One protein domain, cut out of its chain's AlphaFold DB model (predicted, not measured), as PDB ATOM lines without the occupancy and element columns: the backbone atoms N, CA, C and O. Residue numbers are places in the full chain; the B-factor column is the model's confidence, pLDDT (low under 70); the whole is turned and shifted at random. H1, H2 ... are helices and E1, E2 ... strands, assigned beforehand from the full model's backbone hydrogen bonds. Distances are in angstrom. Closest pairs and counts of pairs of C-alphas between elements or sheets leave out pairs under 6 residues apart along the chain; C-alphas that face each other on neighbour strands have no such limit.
ATOM      1  N   LEU A 467      29.163 -29.026  15.350       88.38
ATOM      2  CA  LEU A 467      29.821 -30.114  14.615       88.38
ATOM      3  C   LEU A 467      29.271 -31.447  15.112       88.38
ATOM      4  O   LEU A 467      29.381 -31.747  16.293       88.38
ATOM      5  N   LYS A 468      28.673 -32.256  14.227       87.06
ATOM      6  CA  LYS A 468      28.147 -33.608  14.544       87.06
ATOM      7  C   LYS A 468      27.198 -33.662  15.768       87.06
ATOM      8  O   LYS A 468      27.054 -34.709  16.385       87.06
ATOM      9  N   GLY A 469      26.519 -32.554  16.085       86.75
ATOM     10  CA  GLY A 469      25.615 -32.430  17.240       86.75
ATOM     11  C   GLY A 469      26.245 -31.835  18.509       86.75
ATOM     12  O   GLY A 469      25.548 -31.689  19.505       86.75
ATOM     13  N   PHE A 470      27.528 -31.464  18.476       89.00
ATOM     14  CA  PHE A 470      28.209 -30.732  19.545       89.00
ATOM     15  C   PHE A 470      28.181 -29.230  19.255       89.00
ATOM     16  O   PHE A 470      28.724 -28.805  18.235       89.00
ATOM     17  N   ASP A 471      27.576 -28.432  20.136       90.44
ATOM     18  CA  ASP A 471      27.513 -26.974  19.983       90.44
ATOM     19  C   ASP A 471      28.894 -26.326  20.187       90.44
ATOM     20  O   ASP A 471      29.565 -26.504  21.211       90.44
ATOM     21  N   ILE A 472      29.323 -25.533  19.206       91.50
ATOM     22  CA  ILE A 472      30.634 -24.886  19.168       91.50
ATOM     23  C   ILE A 472      30.445 -23.372  19.221       91.50
ATOM     24  O   ILE A 472      30.229 -22.701  18.215       91.50
ATOM     25  N   SER A 473      30.561 -22.829  20.437       92.50
ATOM     26  CA  SER A 473      30.570 -21.382  20.668       92.50
ATOM     27  C   SER A 473      31.675 -20.680  19.868       92.50
ATOM     28  O   SER A 473      32.729 -21.264  19.625       92.50
ATOM     29  N   GLU A 474      31.497 -19.395  19.548       90.44
ATOM     30  CA  GLU A 474      32.535 -18.578  18.890       90.44
ATOM     31  C   GLU A 474      33.902 -18.681  19.582       90.44
ATOM     32  O   GLU A 474      34.924 -18.873  18.930       90.44
ATOM     33  N   LYS A 475      33.929 -18.690  20.920       92.81
ATOM     34  CA  LYS A 475      35.167 -18.868  21.691       92.81
ATOM     35  C   LYS A 475      35.833 -20.229  21.441       92.81
ATOM     36  O   LYS A 475      37.059 -20.307  21.416       92.81
ATOM     37  N   HIS A 476      35.050 -21.292  21.246       94.25
ATOM     38  CA  HIS A 476      35.571 -22.602  20.851       94.25
ATOM     39  C   HIS A 476      36.104 -22.571  19.408       94.25
ATOM     40  O   HIS A 476      37.205 -23.064  19.173       94.25
ATOM     41  N   LYS A 477      35.398 -21.931  18.460       93.50
ATOM     42  CA  LYS A 477      35.889 -21.749  17.079       93.50
ATOM     43  C   LYS A 477      37.225 -20.993  17.059       93.50
ATOM     44  O   LYS A 477      38.186 -21.450  16.445       93.50
ATOM     45  N   GLU A 478      37.329 -19.888  17.801       90.44
ATOM     46  CA  GLU A 478      38.572 -19.122  17.948       90.44
ATOM     47  C   GLU A 478      39.715 -19.953  18.539       90.44
ATOM     48  O   GLU A 478      40.847 -19.871  18.056       90.44
ATOM     49  N   GLN A 479      39.446 -20.754  19.576       92.19
ATOM     50  CA  GLN A 479      40.451 -21.635  20.172       92.19
ATOM     51  C   GLN A 479      40.899 -22.734  19.196       92.19
ATOM     52  O   GLN A 479      42.097 -22.994  19.119       92.19
ATOM     53  N   LEU A 480      39.987 -23.311  18.406       91.81
ATOM     54  CA  LEU A 480      40.301 -24.340  17.408       91.81
ATOM     55  C   LEU A 480      41.184 -23.783  16.287       91.81
ATOM     56  O   LEU A 480      42.183 -24.401  15.929       91.81
ATOM     57  N   ILE A 481      40.871 -22.584  15.784       88.38
ATOM     58  CA  ILE A 481      41.688 -21.907  14.767       88.38
ATOM     59  C   ILE A 481      43.061 -21.514  15.332       88.38
ATOM     60  O   ILE A 481      44.075 -21.665  14.653       88.38
ATOM     61  N   LYS A 482      43.113 -21.011  16.573       88.12
ATOM     62  CA  LYS A 482      44.346 -20.498  17.191       88.12
ATOM     63  C   LYS A 482      45.307 -21.598  17.638       88.12
ATOM     64  O   LYS A 482      46.511 -21.473  17.431       88.12
ATOM     65  N   ASN A 483      44.792 -22.627  18.303       91.81
ATOM     66  CA  ASN A 483      45.602 -23.682  18.912       91.81
ATOM     67  C   ASN A 483      45.773 -24.890  17.981       91.81
ATOM     68  O   ASN A 483      46.612 -25.746  18.243       91.81
ATOM     69  N   GLY A 484      44.958 -24.990  16.926       91.06
ATOM     70  CA  GLY A 484      44.819 -26.198  16.118       91.06
ATOM     71  C   GLY A 484      43.960 -27.280  16.779       91.06
ATOM     72  O   GLY A 484      43.646 -28.261  16.118       91.06
ATOM     73  N   GLU A 485      43.550 -27.117  18.040       95.12
ATOM     74  CA  GLU A 485      42.698 -28.065  18.761       95.12
ATOM     75  C   GLU A 485      41.855 -27.418  19.871       95.12
ATOM     76  O   GLU A 485      42.213 -26.378  20.433       95.12
ATOM     77  N   ILE A 486      40.739 -28.071  20.197       96.38
ATOM     78  CA  ILE A 486      39.883 -27.798  21.356       96.38
ATOM     79  C   ILE A 486      39.350 -29.093  21.954       96.38
ATOM     80  O   ILE A 486      39.237 -30.111  21.273       96.38
ATOM     81  N   THR A 487      38.916 -29.003  23.205       94.06
ATOM     82  CA  THR A 487      38.227 -30.080  23.905       94.06
ATOM     83  C   THR A 487      36.928 -29.532  24.487       94.06
ATOM     84  O   THR A 487      36.950 -28.528  25.198       94.06
ATOM     85  N   ILE A 488      35.797 -30.165  24.165       92.44
ATOM     86  CA  ILE A 488      34.450 -29.781  24.611       92.44
ATOM     87  C   ILE A 488      33.849 -30.955  25.402       92.44
ATOM     88  O   ILE A 488      34.088 -32.115  25.072       92.44
ATOM     89  N   ILE A 489      33.074 -30.669  26.450       87.69
ATOM     90  CA  ILE A 489      32.300 -31.687  27.179       87.69
ATOM     91  C   ILE A 489      31.190 -32.220  26.263       87.69
ATOM     92  O   ILE A 489      30.470 -31.442  25.636       87.69
ATOM     93  N   SER A 490      31.042 -33.540  26.185       83.31
ATOM     94  CA  SER A 490      29.952 -34.171  25.444       83.31
ATOM     95  C   SER A 490      28.614 -33.956  26.162       83.31
ATOM     96  O   SER A 490      28.507 -34.333  27.323       83.31
ATOM     97  N   PRO A 491      27.562 -33.433  25.503       74.88
ATOM     98  CA  PRO A 491      26.210 -33.421  26.064       74.88
ATOM     99  C   PRO A 491      25.440 -34.732  25.799       74.88
ATOM    100  O   PRO A 491      24.318 -34.888  26.273       74.88
ATOM    101  N   ILE A 492      26.001 -35.650  24.998       77.62
ATOM    102  CA  ILE A 492      25.383 -36.932  24.590       77.62
ATOM    103  C   ILE A 492      25.945 -38.107  25.406       77.62
ATOM    104  O   ILE A 492      25.309 -39.151  25.555       77.62
ATOM    105  N   HIS A 493      27.161 -37.944  25.915       69.56
ATOM    106  CA  HIS A 493      27.813 -38.866  26.833       69.56
ATOM    107  C   HIS A 493      27.809 -38.233  28.232       69.56
ATOM    108  O   HIS A 493      27.409 -37.081  28.369       69.56
ATOM    109  N   ASP A 494      28.188 -38.997  29.259       73.69
ATOM    110  CA  ASP A 494      28.206 -38.524  30.652       73.69
ATOM    111  C   ASP A 494      28.974 -37.196  30.793       73.69
ATOM    112  O   ASP A 494      29.919 -36.957  30.036       73.69
ATOM    113  N   ASP A 495      28.606 -36.342  31.752       69.12
ATOM    114  CA  ASP A 495      29.090 -34.950  31.835       69.12
ATOM    115  C   ASP A 495      30.589 -34.804  32.183       69.12
ATOM    116  O   ASP A 495      31.157 -33.711  32.100       69.12
ATOM    117  N   GLU A 496      31.262 -35.921  32.464       76.00
ATOM    118  CA  GLU A 496      32.719 -36.041  32.599       76.00
ATOM    119  C   GLU A 496      33.457 -36.364  31.276       76.00
ATOM    120  O   GLU A 496      34.689 -36.307  31.223       76.00
ATOM    121  N   LEU A 497      32.749 -36.720  30.194       81.44
ATOM    122  CA  LEU A 497      33.352 -37.246  28.964       81.44
ATOM    123  C   LEU A 497      33.633 -36.156  27.919       81.44
ATOM    124  O   LEU A 497      32.763 -35.392  27.501       81.44
ATOM    125  N   LEU A 498      34.883 -36.122  27.456       89.50
ATOM    126  CA  LEU A 498      35.437 -35.059  26.619       89.50
ATOM    127  C   LEU A 498      35.576 -35.480  25.148       89.50
ATOM    128  O   LEU A 498      36.145 -36.527  24.849       89.50
ATOM    129  N   VAL A 499      35.116 -34.626  24.232       91.94
ATOM    130  CA  VAL A 499      35.325 -34.741  22.779       91.94
ATOM    131  C   VAL A 499      36.414 -33.760  22.365       91.94
ATOM    132  O   VAL A 499      36.324 -32.568  22.670       91.94
ATOM    133  N   GLN A 500      37.437 -34.240  21.663       95.88
ATOM    134  CA  GLN A 500      38.514 -33.400  21.137       95.88
ATOM    135  C   GLN A 500      38.301 -33.154  19.644       95.88
ATOM    136  O   GLN A 500      38.098 -34.096  18.881       95.88
ATOM    137  N   PHE A 501      38.388 -31.897  19.219       95.56
ATOM    138  CA  PHE A 501      38.427 -31.508  17.811       95.56
ATOM    139  C   PHE A 501      39.812 -30.950  17.491       95.56
ATOM    140  O   PHE A 501      40.329 -30.145  18.263       95.56
ATOM    141  N   SER A 502      40.399 -31.310  16.348       94.12
ATOM    142  CA  SER A 502      41.598 -30.640  15.824       94.12
ATOM    143  C   SER A 502      41.485 -30.296  14.348       94.12
ATOM    144  O   SER A 502      40.825 -30.991  13.576       94.12
ATOM    145  N   LEU A 503      42.160 -29.220  13.958       90.00
ATOM    146  CA  LEU A 503      42.259 -28.740  12.594       90.00
ATOM    147  C   LEU A 503      43.517 -29.322  11.936       90.00
ATOM    148  O   LEU A 503      44.647 -29.099  12.377       90.00
ATOM    149  N   THR A 504      43.332 -30.073  10.856       87.00
ATOM    150  CA  THR A 504      44.434 -30.630  10.066       87.00
ATOM    151  C   THR A 504      45.102 -29.561   9.193       87.00
ATOM    152  O   THR A 504      44.578 -28.465   8.987       87.00
ATOM    153  N   LYS A 505      46.249 -29.899   8.585       78.56
ATOM    154  CA  LYS A 505      46.928 -29.031   7.601       78.56
ATOM    155  C   LYS A 505      46.038 -28.639   6.413       78.56
ATOM    156  O   LYS A 505      46.209 -27.546   5.880       78.56
ATOM    157  N   ASN A 506      45.097 -29.506   6.037       74.69
ATOM    158  CA  ASN A 506      44.174 -29.304   4.917       74.69
ATOM    159  C   ASN A 506      42.898 -28.548   5.322       74.69
ATOM    160  O   ASN A 506      42.018 -28.362   4.488       74.69
ATOM    161  N   LEU A 507      42.801 -28.100   6.582       81.56
ATOM    162  CA  LEU A 507      41.618 -27.487   7.199       81.56
ATOM    163  C   LEU A 507      40.442 -28.455   7.442       81.56
ATOM    164  O   LEU A 507      39.396 -28.025   7.923       81.56
ATOM    165  N   ASP A 508      40.615 -29.757   7.182       86.25
ATOM    166  CA  ASP A 508      39.692 -30.794   7.663       86.25
ATOM    167  C   ASP A 508      39.720 -30.838   9.197       86.25
ATOM    168  O   ASP A 508      40.783 -30.634   9.794       86.25
ATOM    169  N   ILE A 509      38.594 -31.158   9.832       90.56
ATOM    170  CA  ILE A 509      38.478 -31.286  11.288       90.56
ATOM    171  C   ILE A 509      38.445 -32.766  11.665       90.56
ATOM    172  O   ILE A 509      37.532 -33.494  11.272       90.56
ATOM    173  N   LYS A 510      39.419 -33.203  12.462       94.38
ATOM    174  CA  LYS A 510      39.386 -34.500  13.146       94.38
ATOM    175  C   LYS A 510      38.615 -34.364  14.449       94.38
ATOM    176  O   LYS A 510      38.876 -33.431  15.206       94.38
ATOM    177  N   MET A 511      37.714 -35.297  14.714       95.31
ATOM    178  CA  MET A 511      36.979 -35.425  15.968       95.31
ATOM    179  C   MET A 511      37.353 -36.757  16.618       95.31
ATOM    180  O   MET A 511      37.182 -37.802  15.994       95.31
ATOM    181  N   TRP A 512      37.820 -36.726  17.864       94.62
ATOM    182  CA  TRP A 512      38.012 -37.921  18.686       94.62
ATOM    183  C   TRP A 512      36.919 -37.997  19.740       94.62
ATOM    184  O   TRP A 512      36.763 -37.095  20.570       94.62
ATOM    185  N   LEU A 513      36.154 -39.083  19.681       90.88
ATOM    186  CA  LEU A 513      35.090 -39.381  20.627       90.88
ATOM    187  C   LEU A 513      35.656 -40.060  21.889       90.88
ATOM    188  O   LEU A 513      36.677 -40.748  21.808       90.88
ATOM    189  N   PRO A 514      34.968 -39.970  23.046       86.75
ATOM    190  CA  PRO A 514      35.353 -40.685  24.267       86.75
ATOM    191  C   PRO A 514      35.447 -42.213  24.109       86.75
ATOM    192  O   PRO A 514      36.107 -42.872  24.906       86.75
ATOM    193  N   SER A 515      34.803 -42.779  23.080       87.12
ATOM    194  CA  SER A 515      34.917 -44.191  22.681       87.12
ATOM    195  C   SER A 515      36.301 -44.570  22.131       87.12
ATOM    196  O   SER A 515      36.598 -45.757  22.007       87.12
ATOM    197  N   GLY A 516      37.143 -43.588  21.792       89.94
ATOM    198  CA  GLY A 516      38.397 -43.771  21.058       89.94
ATOM    199  C   GLY A 516      38.227 -43.791  19.533       89.94
ATOM    200  O   GLY A 516      39.209 -43.987  18.819       89.94
ATOM    201  N   GLU A 517      37.009 -43.593  19.025       91.31
ATOM    202  CA  GLU A 517      36.738 -43.488  17.590       91.31
ATOM    203  C   GLU A 517      37.182 -42.123  17.041       91.31
ATOM    204  O   GLU A 517      36.966 -41.083  17.670       91.31
ATOM    205  N   GLU A 518      37.787 -42.133  15.851       94.94
ATOM    206  CA  GLU A 518      38.162 -40.937  15.095       94.94
ATOM    207  C   GLU A 518      37.212 -40.756  13.903       94.94
ATOM    208  O   GLU A 518      37.017 -41.676  13.106       94.94
ATOM    209  N   ASP A 519      36.657 -39.555  13.759       93.75
ATOM    210  CA  ASP A 519      35.843 -39.125  12.620       93.75
ATOM    211  C   ASP A 519      36.506 -37.913  11.941       93.75
ATOM    212  O   ASP A 519      37.190 -37.116  12.588       93.75
ATOM    213  N   LEU A 520      36.321 -37.770  10.628       93.44
ATOM    214  CA  LEU A 520      36.967 -36.739   9.814       93.44
ATOM    215  C   LEU A 520      35.918 -35.949   9.030       93.44
ATOM    216  O   LEU A 520      35.320 -36.448   8.078       93.44
ATOM    217  N   ILE A 521      35.741 -34.686   9.406       90.62
ATOM    218  CA  ILE A 521      34.859 -33.735   8.734       90.62
ATOM    219  C   ILE A 521      35.712 -32.949   7.737       90.62
ATOM    220  O   ILE A 521      36.567 -32.162   8.145       90.62
ATOM    221  N   LYS A 522      35.522 -33.165   6.432       85.75
ATOM    222  CA  LYS A 522      36.379 -32.519   5.431       85.75
ATOM    223  C   LYS A 522      36.052 -31.039   5.285       85.75
ATOM    224  O   LYS A 522      34.890 -30.639   5.350       85.75
ATOM    225  N   TYR A 523      37.062 -30.231   4.983       79.31
ATOM    226  CA  TYR A 523      36.882 -28.808   4.707       79.31
ATOM    227  C   TYR A 523      35.950 -28.564   3.511       79.31
ATOM    228  O   TYR A 523      35.144 -27.637   3.538       79.31
ATOM    229  N   SER A 524      35.989 -29.433   2.495       74.94
ATOM    230  CA  SER A 524      35.040 -29.402   1.374       74.94
ATOM    231  C   SER A 524      33.593 -29.607   1.822       74.94
ATOM    232  O   SER A 524      32.694 -28.977   1.277       74.94
ATOM    233  N   ASP A 525      33.357 -30.448   2.830       82.62
ATOM    234  CA  ASP A 525      32.014 -30.735   3.341       82.62
ATOM    235  C   ASP A 525      31.509 -29.557   4.187       82.62
ATOM    236  O   ASP A 525      30.347 -29.170   4.079       82.62
ATOM    237  N   LEU A 526      32.402 -28.913   4.950       79.88
ATOM    238  CA  LEU A 526      32.119 -27.658   5.652       79.88
ATOM    239  C   LEU A 526      31.805 -26.527   4.667       79.88
ATOM    240  O   LEU A 526      30.765 -25.886   4.807       79.88
ATOM    241  N   GLN A 527      32.629 -26.335   3.631       72.12
ATOM    242  CA  GLN A 527      32.364 -25.370   2.561       72.12
ATOM    243  C   GLN A 527      31.056 -25.662   1.832       72.12
ATOM    244  O   GLN A 527      30.314 -24.729   1.556       72.12
ATOM    245  N   ASN A 528      30.743 -26.926   1.542       72.69
ATOM    246  CA  ASN A 528      29.469 -27.297   0.936       72.69
ATOM    247  C   ASN A 528      28.302 -27.040   1.894       72.69
ATOM    248  O   ASN A 528      27.267 -26.582   1.438       72.69
ATOM    249  N   SER A 529      28.461 -27.236   3.207       71.31
ATOM    250  CA  SER A 529      27.426 -26.904   4.196       71.31
ATOM    251  C   SER A 529      27.221 -25.391   4.367       71.31
ATOM    252  O   SER A 529      26.088 -24.938   4.519       71.31
ATOM    253  N   PHE A 530      28.297 -24.601   4.283       65.56
ATOM    254  CA  PHE A 530      28.255 -23.139   4.324       65.56
ATOM    255  C   PHE A 530      27.651 -22.582   3.035       65.56
ATOM    256  O   PHE A 530      26.682 -21.833   3.097       65.56
ATOM    257  N   LYS A 531      28.120 -23.056   1.873       62.22
ATOM    258  CA  LYS A 531      27.500 -22.779   0.576       62.22
ATOM    259  C   LYS A 531      26.066 -23.268   0.527       62.22
ATOM    260  O   LYS A 531      25.266 -22.581  -0.068       62.22
ATOM    261  N   GLU A 532      25.685 -24.377   1.160       57.12
ATOM    262  CA  GLU A 532      24.278 -24.772   1.299       57.12
ATOM    263  C   GLU A 532      23.502 -23.843   2.237       57.12
ATOM    264  O   GLU A 532      22.308 -23.670   2.035       57.12
ATOM    265  N   LYS A 533      24.123 -23.241   3.255       57.28
ATOM    266  CA  LYS A 533      23.486 -22.258   4.151       57.28
ATOM    267  C   LYS A 533      23.274 -20.924   3.424       57.28
ATOM    268  O   LYS A 533      22.174 -20.379   3.491       57.28
ATOM    269  N   GLU A 534      24.260 -20.464   2.653       49.53
ATOM    270  CA  GLU A 534      24.150 -19.331   1.723       49.53
ATOM    271  C   GLU A 534      23.165 -19.636   0.590       49.53
ATOM    272  O   GLU A 534      22.197 -18.912   0.431       49.53
ATOM    273  N   LEU A 535      23.272 -20.776  -0.094       43.31
ATOM    274  CA  LEU A 535      22.302 -21.266  -1.080       43.31
ATOM    275  C   LEU A 535      20.936 -21.612  -0.464       43.31
ATOM    276  O   LEU A 535      20.006 -21.828  -1.223       43.31
ATOM    277  N   ARG A 536      20.744 -21.645   0.860       40.56
ATOM    278  CA  ARG A 536      19.408 -21.687   1.505       40.56
ATOM    279  C   ARG A 536      18.883 -20.290   1.848       40.56
ATOM    280  O   ARG A 536      17.687 -20.147   2.102       40.56
ATOM    281  N   LEU A 537      19.745 -19.274   1.842       44.53
ATOM    282  CA  LEU A 537      19.387 -17.854   1.889       44.53
ATOM    283  C   LEU A 537      19.111 -17.319   0.469       44.53
ATOM    284  O   LEU A 537      18.087 -16.671   0.260       44.53
ATOM    285  N   GLU A 538      19.950 -17.673  -0.509       36.78
ATOM    286  CA  GLU A 538      19.824 -17.348  -1.935       36.78
ATOM    287  C   GLU A 538      18.791 -18.243  -2.641       36.78
ATOM    288  O   GLU A 538      17.868 -17.720  -3.263       36.78
ATOM    289  N   ASN A 539      18.825 -19.571  -2.439       34.38
ATOM    290  CA  ASN A 539      17.688 -20.462  -2.725       34.38
ATOM    291  C   ASN A 539      16.813 -20.665  -1.475       34.38
ATOM    292  O   ASN A 539      16.412 -21.788  -1.143       34.38
ATOM    293  N   LYS A 540      16.364 -19.568  -0.844       41.81
ATOM    294  CA  LYS A 540      14.972 -19.579  -0.366       41.81
ATOM    295  C   LYS A 540      14.121 -19.765  -1.627       41.81
ATOM    296  O   LYS A 540      13.774 -18.783  -2.272       41.81
TER     297      LYS A 540
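What this domain is: This is residues 467 to 540 of the 756 residues of an uncharacterized protein of Chryseobacterium phosphatilyticum (UniProt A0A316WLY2). A small twisted sheet of four antiparallel strands has helix H1 over one face, near the E1 edge, and a second helix, H2, follows the last strand and leads away as an arm. Residues 527 to 540, of which 527 to 538 belong to H2, stick out from the body. The printed part has 74 residues with two named helices and four named strands, in the order H1 E1 E2 E3 E4 H2; the sheet's order is E1 - E2 - E3 - E4, and the class is mixed, helices and strands. The whole is only just compact, close to loose, with a radius of gyration of the C-alphas of 13.5 A, and its elongated outline spans 41 by 27 by 23 A.

Where its parts are: The sheet is made of E1, residues 485 to 489, 13.9 A from first to last C-alpha; E2, residues 498 to 503, 16.8 A; E3, residues 509 to 512; and E4, residues 518 to 521. E1 begins at C-alpha 485, (42.698, -28.065, 18.761). Before it comes H1, residues 474 to 483, 14.0 A long, with C-alpha 474 at (32.535, -18.578, 18.890). H2, residues 523 to 538, is the longest helix, 21.6 A, and ends at C-alpha 538, (19.824, -17.348, -1.935).

How they stand to each other: The sheet is a meander, each strand the antiparallel neighbour of the one before, and its C-alphas lie up to 4.5 A off their best plane, only just strongly twisted. E1 and E2 form a hairpin, with N 486 and O 501 within hydrogen-bond range at 2.9 A. E2 and E3 form a hairpin, with N 502 and O 510 at 2.8 A. E3 and E4 form a hairpin, with N 511 and O 519 at 2.8 A. H1 is on the sheet at a height of 7.2 A, over E1, and stands up from the sheet, its line rising 45 degrees out of the local plane; with the sheet it makes two layers, a helix on one face of the strands. The closest C-alphas of H1 and E1 are those of Leu 480 and Ile 486, 5.3 A apart. H2 is not on the sheet; its closest C-alphas with E3 are those of Tyr 523 and Ile 509, 7.2 A apart. H1 and H2 are apart. In both helices every O i to N i+4 pair is within hydrogen-bond range.

The domain as a whole: The C-alphas farthest apart, those of Glu 496 and Asn 539, are 41.4 A from each other. Without residues 527 to 540, which stand free, the body spans 31 by 24 by 17 A. The printed part has no cut and no long link; E1 to E2, with 8 residues between them, is a short link, and the others are tight. The mean pLDDT of the printed part is 81.2; residues 493, 495 and 530 to 540 are under 70.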